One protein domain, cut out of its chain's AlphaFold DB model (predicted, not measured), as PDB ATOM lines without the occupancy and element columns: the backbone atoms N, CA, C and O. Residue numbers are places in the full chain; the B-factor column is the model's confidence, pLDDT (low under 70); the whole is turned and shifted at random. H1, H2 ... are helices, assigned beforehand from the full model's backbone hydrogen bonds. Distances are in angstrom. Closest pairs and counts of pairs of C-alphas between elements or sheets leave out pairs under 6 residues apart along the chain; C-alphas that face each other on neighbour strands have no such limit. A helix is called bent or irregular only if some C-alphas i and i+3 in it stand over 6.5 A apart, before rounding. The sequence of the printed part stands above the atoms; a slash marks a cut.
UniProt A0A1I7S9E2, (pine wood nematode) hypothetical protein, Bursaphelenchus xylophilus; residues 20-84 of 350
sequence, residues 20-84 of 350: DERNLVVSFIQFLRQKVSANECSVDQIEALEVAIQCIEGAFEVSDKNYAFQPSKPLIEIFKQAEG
ATOM      1  N   ASP A  20     -43.644   8.148 -53.399       91.88
ATOM      2  CA  ASP A  20     -43.440   7.115 -52.384       91.88
ATOM      3  C   ASP A  20     -42.051   7.225 -51.747       91.88
ATOM      4  O   ASP A  20     -41.941   7.136 -50.527       91.88
ATOM      5  N   GLU A  21     -41.017   7.552 -52.533       92.62
ATOM      6  CA  GLU A  21     -39.685   7.879 -52.002       92.62
ATOM      7  C   GLU A  21     -39.741   9.087 -51.060       92.62
ATOM      8  O   GLU A  21     -39.208   9.020 -49.954       92.62
ATOM      9  N   ARG A  22     -40.459  10.162 -51.421       93.19
ATOM     10  CA  ARG A  22     -40.637  11.311 -50.513       93.19
ATOM     11  C   ARG A  22     -41.379  10.929 -49.228       93.19
ATOM     12  O   ARG A  22     -41.001  11.393 -48.159       93.19
ATOM     13  N   ASN A  23     -42.406  10.080 -49.301       93.44
ATOM     14  CA  ASN A  23     -43.139   9.624 -48.112       93.44
ATOM     15  C   ASN A  23     -42.265   8.758 -47.186       93.44
ATOM     16  O   ASN A  23     -42.337   8.885 -45.959       93.44
ATOM     17  N   LEU A  24     -41.416   7.897 -47.759       94.06
ATOM     18  CA  LEU A  24     -40.434   7.118 -47.006       94.06
ATOM     19  C   LEU A  24     -39.429   8.039 -46.306       94.06
ATOM     20  O   LEU A  24     -39.192   7.895 -45.108       94.06
ATOM     21  N   VAL A  25     -38.898   9.026 -47.029       95.25
ATOM     22  CA  VAL A  25     -37.959  10.012 -46.481       95.25
ATOM     23  C   VAL A  25     -38.595  10.834 -45.362       95.25
ATOM     24  O   VAL A  25     -37.967  11.020 -44.325       95.25
ATOM     25  N   VAL A  26     -39.856  11.254 -45.502       94.56
ATOM     26  CA  VAL A  26     -40.600  11.923 -44.418       94.56
ATOM     27  C   VAL A  26     -40.679  11.031 -43.177       94.56
ATOM     28  O   VAL A  26     -40.434  11.509 -42.071       94.56
ATOM     29  N   SER A  27     -40.954   9.734 -43.346       94.69
ATOM     30  CA  SER A  27     -40.999   8.777 -42.228       94.69
ATOM     31  C   SER A  27     -39.632   8.632 -41.543       94.69
ATOM     32  O   SER A  27     -39.556   8.526 -40.319       94.69
ATOM     33  N   PHE A  28     -38.545   8.668 -42.320       95.25
ATOM     34  CA  PHE A  28     -37.178   8.634 -41.800       95.25
ATOM     35  C   PHE A  28     -36.801   9.926 -41.064       95.25
ATOM     36  O   PHE A  28     -36.292   9.866 -39.947       95.25
ATOM     37  N   ILE A  29     -37.119  11.098 -41.620       94.56
ATOM     38  CA  ILE A  29     -36.884  12.386 -40.952       94.56
ATOM     39  C   ILE A  29     -37.676  12.474 -39.643       94.56
ATOM     40  O   ILE A  29     -37.142  12.937 -38.637       94.56
ATOM     41  N   GLN A  30     -38.926  12.002 -39.616       91.50
ATOM     42  CA  GLN A  30     -39.720  11.940 -38.385       91.50
ATOM     43  C   GLN A  30     -39.052  11.064 -37.317       91.50
ATOM     44  O   GLN A  30     -39.021  11.458 -36.154       91.50
ATOM     45  N   PHE A  31     -38.457   9.930 -37.705       93.44
ATOM     46  CA  PHE A  31     -37.659   9.100 -36.801       93.44
ATOM     47  C   PHE A  31     -36.437   9.853 -36.241       93.44
ATOM     48  O   PHE A  31     -36.217   9.837 -35.029       93.44
ATOM     49  N   LEU A  32     -35.681  10.567 -37.084       93.19
ATOM     50  CA  LEU A  32     -34.532  11.364 -36.627       93.19
ATOM     51  C   LEU A  32     -34.960  12.499 -35.685       93.19
ATOM     52  O   LEU A  32     -34.364  12.681 -34.626       93.19
ATOM     53  N   ARG A  33     -36.034  13.224 -36.022       90.50
ATOM     54  CA  ARG A  33     -36.595  14.287 -35.171       90.50
ATOM     55  C   ARG A  33     -37.085  13.744 -33.833       90.50
ATOM     56  O   ARG A  33     -36.866  14.384 -32.810       90.50
ATOM     57  N   GLN A  34     -37.699  12.558 -33.824       89.44
ATOM     58  CA  GLN A  34     -38.092  11.893 -32.587       89.44
ATOM     59  C   GLN A  34     -36.867  11.629 -31.705       89.44
ATOM     60  O   GLN A  34     -36.916  11.933 -30.516       89.44
ATOM     61  N   LYS A  35     -35.758  11.146 -32.282       87.50
ATOM     62  CA  LYS A  35     -34.498  10.927 -31.553       87.50
ATOM     63  C   LYS A  35     -33.904  12.216 -30.990       87.50
ATOM     64  O   LYS A  35     -33.578  12.247 -29.808       87.50
ATOM     65  N   VAL A  36     -33.871  13.293 -31.777       87.88
ATOM     66  CA  VAL A  36     -33.455  14.626 -31.300       87.88
ATOM     67  C   VAL A  36     -34.339  15.097 -30.137       87.88
ATOM     68  O   VAL A  36     -33.836  15.578 -29.125       87.88
ATOM     69  N   SER A  37     -35.659  14.905 -30.236       86.12
ATOM     70  CA  SER A  37     -36.608  15.326 -29.196       86.12
ATOM     71  C   SER A  37     -36.610  14.451 -27.938       86.12
ATOM     72  O   SER A  37     -37.093  14.890 -26.896       86.12
ATOM     73  N   ALA A  38     -36.083  13.224 -28.013       81.12
ATOM     74  CA  ALA A  38     -36.134  12.248 -26.924       81.12
ATOM     75  C   ALA A  38     -35.155  12.554 -25.773       81.12
ATOM     76  O   ALA A  38     -35.167  11.850 -24.769       81.12
ATOM     77  N   ASN A  39     -34.326  13.601 -25.879       70.19
ATOM     78  CA  ASN A  39     -33.299  13.970 -24.892       70.19
ATOM     79  C   ASN A  39     -32.297  12.833 -24.578       70.19
ATOM     80  O   ASN A  39     -31.652  12.826 -23.531       70.19
ATOM     81  N   GLU A  40     -32.172  11.878 -25.501       79.88
ATOM     82  CA  GLU A  40     -31.244  10.739 -25.467       79.88
ATOM     83  C   GLU A  40     -29.932  11.040 -26.217       79.88
ATOM     84  O   GLU A  40     -29.022  10.216 -26.231       79.88
ATOM     85  N   CYS A  41     -29.833  12.205 -26.865       86.56
ATOM     86  CA  CYS A  41     -28.695  12.597 -27.693       86.56
ATOM     87  C   CYS A  41     -27.837  13.668 -27.005       86.56
ATOM     88  O   CYS A  41     -28.356  14.564 -26.338       86.56
ATOM     89  N   SER A  42     -26.517  13.606 -27.205       91.00
ATOM     90  CA  SER A  42     -25.619  14.711 -26.860       91.00
ATOM     91  C   SER A  42     -25.866  15.927 -27.762       91.00
ATOM     92  O   SER A  42     -26.458  15.805 -28.833       91.00
ATOM     93  N   VAL A  43     -25.379  17.103 -27.353       90.69
ATOM     94  CA  VAL A  43     -25.482  18.335 -28.158       90.69
ATOM     95  C   VAL A  43     -24.860  18.133 -29.546       90.69
ATOM     96  O   VAL A  43     -25.525  18.383 -30.545       90.69
ATOM     97  N   ASP A  44     -23.659  17.552 -29.612       91.81
ATOM     98  CA  ASP A  44     -22.980  17.250 -30.880       91.81
ATOM     99  C   ASP A  44     -23.792  16.286 -31.767       91.81
ATOM    100  O   ASP A  44     -23.829  16.423 -32.990       91.81
ATOM    101  N   GLN A  45     -24.467  15.300 -31.162       91.31
ATOM    102  CA  GLN A  45     -25.334  14.372 -31.893       91.31
ATOM    103  C   GLN A  45     -26.585  15.069 -32.430       91.31
ATOM    104  O   GLN A  45     -26.997  14.775 -33.550       91.31
ATOM    105  N   ILE A  46     -27.179  15.982 -31.659       91.12
ATOM    106  CA  ILE A  46     -28.332  16.775 -32.098       91.12
ATOM    107  C   ILE A  46     -27.944  17.627 -33.306       91.12
ATOM    108  O   ILE A  46     -28.612  17.543 -34.333       91.12
ATOM    109  N   GLU A  47     -26.832  18.358 -33.228       92.62
ATOM    110  CA  GLU A  47     -26.343  19.186 -34.334       92.62
ATOM    111  C   GLU A  47     -26.079  18.348 -35.594       92.62
ATOM    112  O   GLU A  47     -26.522  18.695 -36.692       92.62
ATOM    113  N   ALA A  48     -25.421  17.193 -35.447       93.69
ATOM    114  CA  ALA A  48     -25.164  16.290 -36.567       93.69
ATOM    115  C   ALA A  48     -26.460  15.749 -37.198       93.69
ATOM    116  O   ALA A  48     -26.571  15.674 -38.425       93.69
ATOM    117  N   LEU A  49     -27.450  15.384 -36.377       94.31
ATOM    118  CA  LEU A  49     -28.751  14.905 -36.846       94.31
ATOM    119  C   LEU A  49     -29.545  16.011 -37.547       94.31
ATOM    120  O   LEU A  49     -30.172  15.742 -38.570       94.31
ATOM    121  N   GLU A  50     -29.502  17.245 -37.053       93.31
ATOM    122  CA  GLU A  50     -30.156  18.390 -37.690       93.31
ATOM    123  C   GLU A  50     -29.552  18.702 -39.062       93.31
ATOM    124  O   GLU A  50     -30.293  18.873 -40.034       93.31
ATOM    125  N   VAL A  51     -28.220  18.688 -39.176       95.88
ATOM    126  CA  VAL A  51     -27.531  18.833 -40.469       95.88
ATOM    127  C   VAL A  51     -27.918  17.696 -41.415       95.88
ATOM    128  O   VAL A  51     -28.228  17.940 -42.582       95.88
ATOM    129  N   ALA A  52     -27.962  16.454 -40.926       95.62
ATOM    130  CA  ALA A  52     -28.381  15.312 -41.733       95.62
ATOM    131  C   ALA A  52     -29.827  15.460 -42.235       95.62
ATOM    132  O   ALA A  52     -30.085  15.209 -43.412       95.62
ATOM    133  N   ILE A  53     -30.755  15.913 -41.383       94.75
ATOM    134  CA  ILE A  53     -32.150  16.176 -41.766       94.75
ATOM    135  C   ILE A  53     -32.207  17.200 -42.902       94.75
ATOM    136  O   ILE A  53     -32.842  16.923 -43.917       94.75
ATOM    137  N   GLN A  54     -31.504  18.328 -42.779       94.56
ATOM    138  CA  GLN A  54     -31.494  19.373 -43.810       94.56
ATOM    139  C   GLN A  54     -30.909  18.869 -45.136       94.56
ATOM    140  O   GLN A  54     -31.461  19.128 -46.208       94.56
ATOM    141  N   CYS A  55     -29.820  18.098 -45.074       96.38
ATOM    142  CA  CYS A  55     -29.218  17.471 -46.249       96.38
ATOM    143  C   CYS A  55     -30.190  16.504 -46.942       96.38
ATOM    144  O   CYS A  55     -30.297  16.517 -48.167       96.38
ATOM    145  N   ILE A  56     -30.918  15.689 -46.175       95.75
ATOM    146  CA  ILE A  56     -31.902  14.737 -46.704       95.75
ATOM    147  C   ILE A  56     -33.112  15.474 -47.295       95.75
ATOM    148  O   ILE A  56     -33.560  15.123 -48.387       95.75
ATOM    149  N   GLU A  57     -33.624  16.508 -46.622       94.75
ATOM    150  CA  GLU A  57     -34.720  17.339 -47.136       94.75
ATOM    151  C   GLU A  57     -34.352  17.968 -48.484       94.75
ATOM    152  O   GLU A  57     -35.133  17.890 -49.435       94.75
ATOM    153  N   GLY A  58     -33.138  18.519 -48.591       94.06
ATOM    154  CA  GLY A  58     -32.617  19.088 -49.831       94.06
ATOM    155  C   GLY A  58     -32.427  18.044 -50.933       94.06
ATOM    156  O   GLY A  58     -32.871  18.257 -52.059       94.06
ATOM    157  N   ALA A  59     -31.818  16.898 -50.613       94.12
ATOM    158  CA  ALA A  59     -31.528  15.843 -51.586       94.12
ATOM    159  C   ALA A  59     -32.792  15.213 -52.199       94.12
ATOM    160  O   ALA A  59     -32.770  14.810 -53.360       94.12
ATOM    161  N   PHE A  60     -33.891  15.141 -51.438       95.25
ATOM    162  CA  PHE A  60     -35.151  14.526 -51.876       95.25
ATOM    163  C   PHE A  60     -36.264  15.537 -52.205       95.25
ATOM    164  O   PHE A  60     -37.408  15.137 -52.456       95.25
ATOM    165  N   GLU A  61     -35.946  16.836 -52.223       93.00
ATOM    166  CA  GLU A  61     -36.901  17.932 -52.452       93.00
ATOM    167  C   GLU A  61     -38.120  17.860 -51.510       93.00
ATOM    168  O   GLU A  61     -39.276  18.022 -51.923       93.00
ATOM    169  N   VAL A  62     -37.881  17.548 -50.236       92.81
ATOM    170  CA  VAL A  62     -38.931  17.487 -49.217       92.81
ATOM    171  C   VAL A  62     -39.244  18.904 -48.752       92.81
ATOM    172  O   VAL A  62     -38.368  19.658 -48.348       92.81
ATOM    173  N   SER A  63     -40.523  19.264 -48.805       89.31
ATOM    174  CA  SER A  63     -41.053  20.551 -48.354       89.31
ATOM    175  C   SER A  63     -42.091  20.359 -47.251       89.31
ATOM    176  O   SER A  63     -42.588  19.251 -47.042       89.31
ATOM    177  N   ASP A  64     -42.524  21.452 -46.620       87.56
ATOM    178  CA  ASP A  64     -43.588  21.451 -45.602       87.56
ATOM    179  C   ASP A  64     -44.853  20.693 -46.032       87.56
ATOM    180  O   ASP A  64     -45.505  20.026 -45.228       87.56
ATOM    181  N   LYS A  65     -45.188  20.723 -47.328       88.25
ATOM    182  CA  LYS A  65     -46.354  20.012 -47.872       88.25
ATOM    183  C   LYS A  65     -46.223  18.494 -47.769       88.25
ATOM    184  O   LYS A  65     -47.230  17.803 -47.653       88.25
ATOM    185  N   ASN A  66     -45.003  17.966 -47.835       92.12
ATOM    186  CA  ASN A  66     -44.746  16.532 -47.754       92.12
ATOM    187  C   ASN A  66     -45.006  15.997 -46.339       92.12
ATOM    188  O   ASN A  66     -45.473  14.870 -46.202       92.12
ATOM    189  N   TYR A  67     -44.830  16.824 -45.303       88.56
ATOM    190  CA  TYR A  67     -45.144  16.477 -43.910       88.56
ATOM    191  C   TYR A  67     -46.644  16.328 -43.615       88.56
ATOM    192  O   TYR A  67     -47.021  15.868 -42.536       88.56
ATOM    193  N   ALA A  68     -47.517  16.657 -44.573       88.44
ATOM    194  CA  ALA A  68     -48.926  16.279 -44.499       88.44
ATOM    195  C   ALA A  68     -49.118  14.750 -44.524       88.44
ATOM    196  O   ALA A  68     -50.144  14.253 -44.061       88.44
ATOM    197  N   PHE A  69     -48.145  13.995 -45.046       89.44
ATOM    198  CA  PHE A  69     -48.111  12.547 -44.896       89.44
ATOM    199  C   PHE A  69     -47.794  12.169 -43.443       89.44
ATOM    200  O   PHE A  69     -46.801  12.615 -42.871       89.44
ATOM    201  N   GLN A  70     -48.638  11.321 -42.861       85.81
ATOM    202  CA  GLN A  70     -48.485  10.805 -41.504       85.81
ATOM    203  C   GLN A  70     -48.453   9.273 -41.577       85.81
ATOM    204  O   GLN A  70     -49.478   8.671 -41.923       85.81
ATOM    205  N   PRO A  71     -47.300   8.626 -41.326       85.75
ATOM    206  CA  PRO A  71     -47.208   7.174 -41.354       85.75
ATOM    207  C   PRO A  71     -48.061   6.571 -40.231       85.75
ATOM    208  O   PRO A  71     -48.093   7.072 -39.110       85.75
ATOM    209  N   SER A  72     -48.765   5.476 -40.527       88.81
ATOM    210  CA  SER A  72     -49.661   4.817 -39.563       88.81
ATOM    211  C   SER A  72     -48.927   4.093 -38.429       88.81
ATOM    212  O   SER A  72     -49.533   3.810 -37.399       88.81
ATOM    213  N   LYS A  73     -47.639   3.788 -38.621       88.56
ATOM    214  CA  LYS A  73     -46.727   3.225 -37.619       88.56
ATOM    215  C   LYS A  73     -45.376   3.944 -37.690       88.56
ATOM    216  O   LYS A  73     -44.950   4.275 -38.800       88.56
ATOM    217  N   PRO A  74     -44.669   4.139 -36.563       88.62
ATOM    218  CA  PRO A  74     -43.298   4.638 -36.573       88.62
ATOM    219  C   PRO A  74     -42.379   3.747 -37.415       88.62
ATOM    220  O   PRO A  74     -42.489   2.519 -37.380       88.62
ATOM    221  N   LEU A  75     -41.422   4.353 -38.125       90.44
ATOM    222  CA  LEU A  75     -40.495   3.616 -38.993       90.44
ATOM    223  C   LEU A  75     -39.727   2.523 -38.230       90.44
ATOM    224  O   LEU A  75     -39.527   1.430 -38.755       90.44
ATOM    225  N   ILE A  76     -39.365   2.788 -36.972       86.69
ATOM    226  CA  ILE A  76     -38.674   1.820 -36.118       86.69
ATOM    227  C   ILE A  76     -39.531   0.582 -35.813       86.69
ATOM    228  O   ILE A  76     -38.996  -0.519 -35.750       86.69
ATOM    229  N   GLU A  77     -40.854   0.715 -35.675       86.88
ATOM    230  CA  GLU A  77     -41.743  -0.435 -35.461       86.88
ATOM    231  C   GLU A  77     -41.907  -1.263 -36.732       86.88
ATOM    232  O   GLU A  77     -41.911  -2.492 -36.670       86.88
ATOM    233  N   ILE A  78     -42.006  -0.598 -37.888       89.62
ATOM    234  CA  ILE A  78     -42.043  -1.273 -39.192       89.62
ATOM    235  C   ILE A  78     -40.754  -2.074 -39.387       89.62
ATOM    236  O   ILE A  78     -40.815  -3.247 -39.751       89.62
ATOM    237  N   PHE A  79     -39.602  -1.467 -39.091       86.12
ATOM    238  CA  PHE A  79     -38.302  -2.125 -39.170       86.12
ATOM    239  C   PHE A  79     -38.206  -3.317 -38.211       86.12
ATOM    240  O   PHE A  79     -37.876  -4.417 -38.643       86.12
ATOM    241  N   LYS A  80     -38.579  -3.139 -36.935       83.25
ATOM    242  CA  LYS A  80     -38.607  -4.233 -35.949       83.25
ATOM    243  C   LYS A  80     -39.499  -5.388 -36.403       83.25
ATOM    244  O   LYS A  80     -39.089  -6.539 -36.311       83.25
ATOM    245  N   GLN A  81     -40.687  -5.096 -36.933       84.75
ATOM    246  CA  GLN A  81     -41.611  -6.116 -37.429       84.75
ATOM    247  C   GLN A  81     -41.060  -6.852 -38.661       84.75
ATOM    248  O   GLN A  81     -41.219  -8.066 -38.759       84.75
ATOM    249  N   ALA A  82     -40.432  -6.134 -39.595       83.88
ATOM    250  CA  ALA A  82     -39.867  -6.716 -40.814       83.88
ATOM    251  C   ALA A  82     -38.629  -7.583 -40.534       83.88
ATOM    252  O   ALA A  82     -38.434  -8.617 -41.174       83.88
ATOM    253  N   GLU A  83     -37.818  -7.177 -39.557       80.50
ATOM    254  CA  GLU A  83     -36.578  -7.860 -39.193       80.50
ATOM    255  C   GLU A  83     -36.733  -8.841 -38.021       80.50
ATOM    256  O   GLU A  83     -35.791  -9.558 -37.704       80.50
ATOM    257  N   GLY A  84     -37.915  -8.922 -37.400       74.62
ATOM    258  CA  GLY A  84     -38.179  -9.825 -36.275       74.62
ATOM    259  C   GLY A  84     -37.485  -9.420 -34.968       74.62
ATOM    260  O   GLY A  84     -37.191 -10.279 -34.145       74.62
TER     261      GLY A  84
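What this domain is: This is residues 20 to 84 of the 350 residues of the protein "(pine wood nematode) hypothetical protein" of Bursaphelenchus xylophilus (UniProt A0A1I7S9E2). Two long helices, H1 and H2, lie side by side and run opposite ways as a well-formed helical hairpin, and a short third helix, H3, begins beside the middle of H1 and points away from the pair. The long link from H2 to H3, residues 60 to 74, loops round the side of H1 that is away from H2, and residues 77 to 84, of which 77 to 83 belong to H3, stick out. The printed part has 65 residues with three named helices, in the order H1, H2, H3 along the chain, and no named strand; its class is all helix. It is compact, with a radius of gyration of the C-alphas of 12.4 A, and the C-alphas span 31 by 30 by 17 A along their three main axes.

Where its parts are: The printed part begins with H1, residues 20 to 37, the longest helix with 18 residues. Its first C-alpha, that of Asp 20, is at (-43.440, 7.115, -52.384), and from there to the C-alpha of Ser 37 the helix measures 25.5 A. Residues 38 to 42 link it to H2, residues 43 to 59, which has 17 residues and measures 24.3 A from first to last C-alpha. C-alpha 43 is at (-25.482, 18.335, -28.158), and C-alpha 59 is at (-31.528, 15.843, -51.586). The z values rise along H1 and fall along H2. Residues 60 to 74 hold no named element; within them residues 66 to 68 are a short run of helix. H3 follows, residues 75 to 83, nine residues that measure 12.1 A, and it ends with the C-alpha of Glu 83 at (-36.578, -7.860, -39.193). Gly 84 is the last printed residue.

How they stand to each other: H1 and H2 form a helical hairpin, two helices that follow each other, touch and run opposite ways. Their lines stand at a shallow tilt of 14 degrees. Seven pairs of their C-alphas are within 8 A; the closest are those of Val 36 and Ile 46, 5.6 A apart. Their centres are 11.4 A apart. H3 touches H1 with 4 pairs of C-alphas within 8 A, and H1 touches H3 with its residues 27 to 31 alone. The closest C-alphas of the two are those of Ser 27 and Leu 75, 6.1 A apart. The lines of H1 and H3 are about perpendicular, but only just, at 70.4 degrees, and their centres are 13.8 A apart. H2 and H3 are apart. In the backbones of H1, H2 and H3, every O i to N i+4 pair is within hydrogen-bond range. No helix is bent or irregular.

The domain as a whole: The two C-alphas farthest apart are those of Asp 64, in the link between H2 and H3, and Gly 84, 33.1 A apart. The first and last printed C-alphas, those of Asp 20 and Gly 84, are 24.0 A apart. Residues 77 to 84 stand free; the body without them has 57 residues, spans 32 by 24 by 15 A and has a radius of gyration of 11.4 A. The link from H1 to H2, with 5 residues, is tight, and the link from H2 to H3, with 15 residues, is long. The C-alphas of that long link lie 10 to 15 A from the mean of all C-alphas. The printed part has no cut. The mean pLDDT of the printed part is 90.0, with 92 for H1, 94 for H2 and 86 for H3, and no printed residue is under 70.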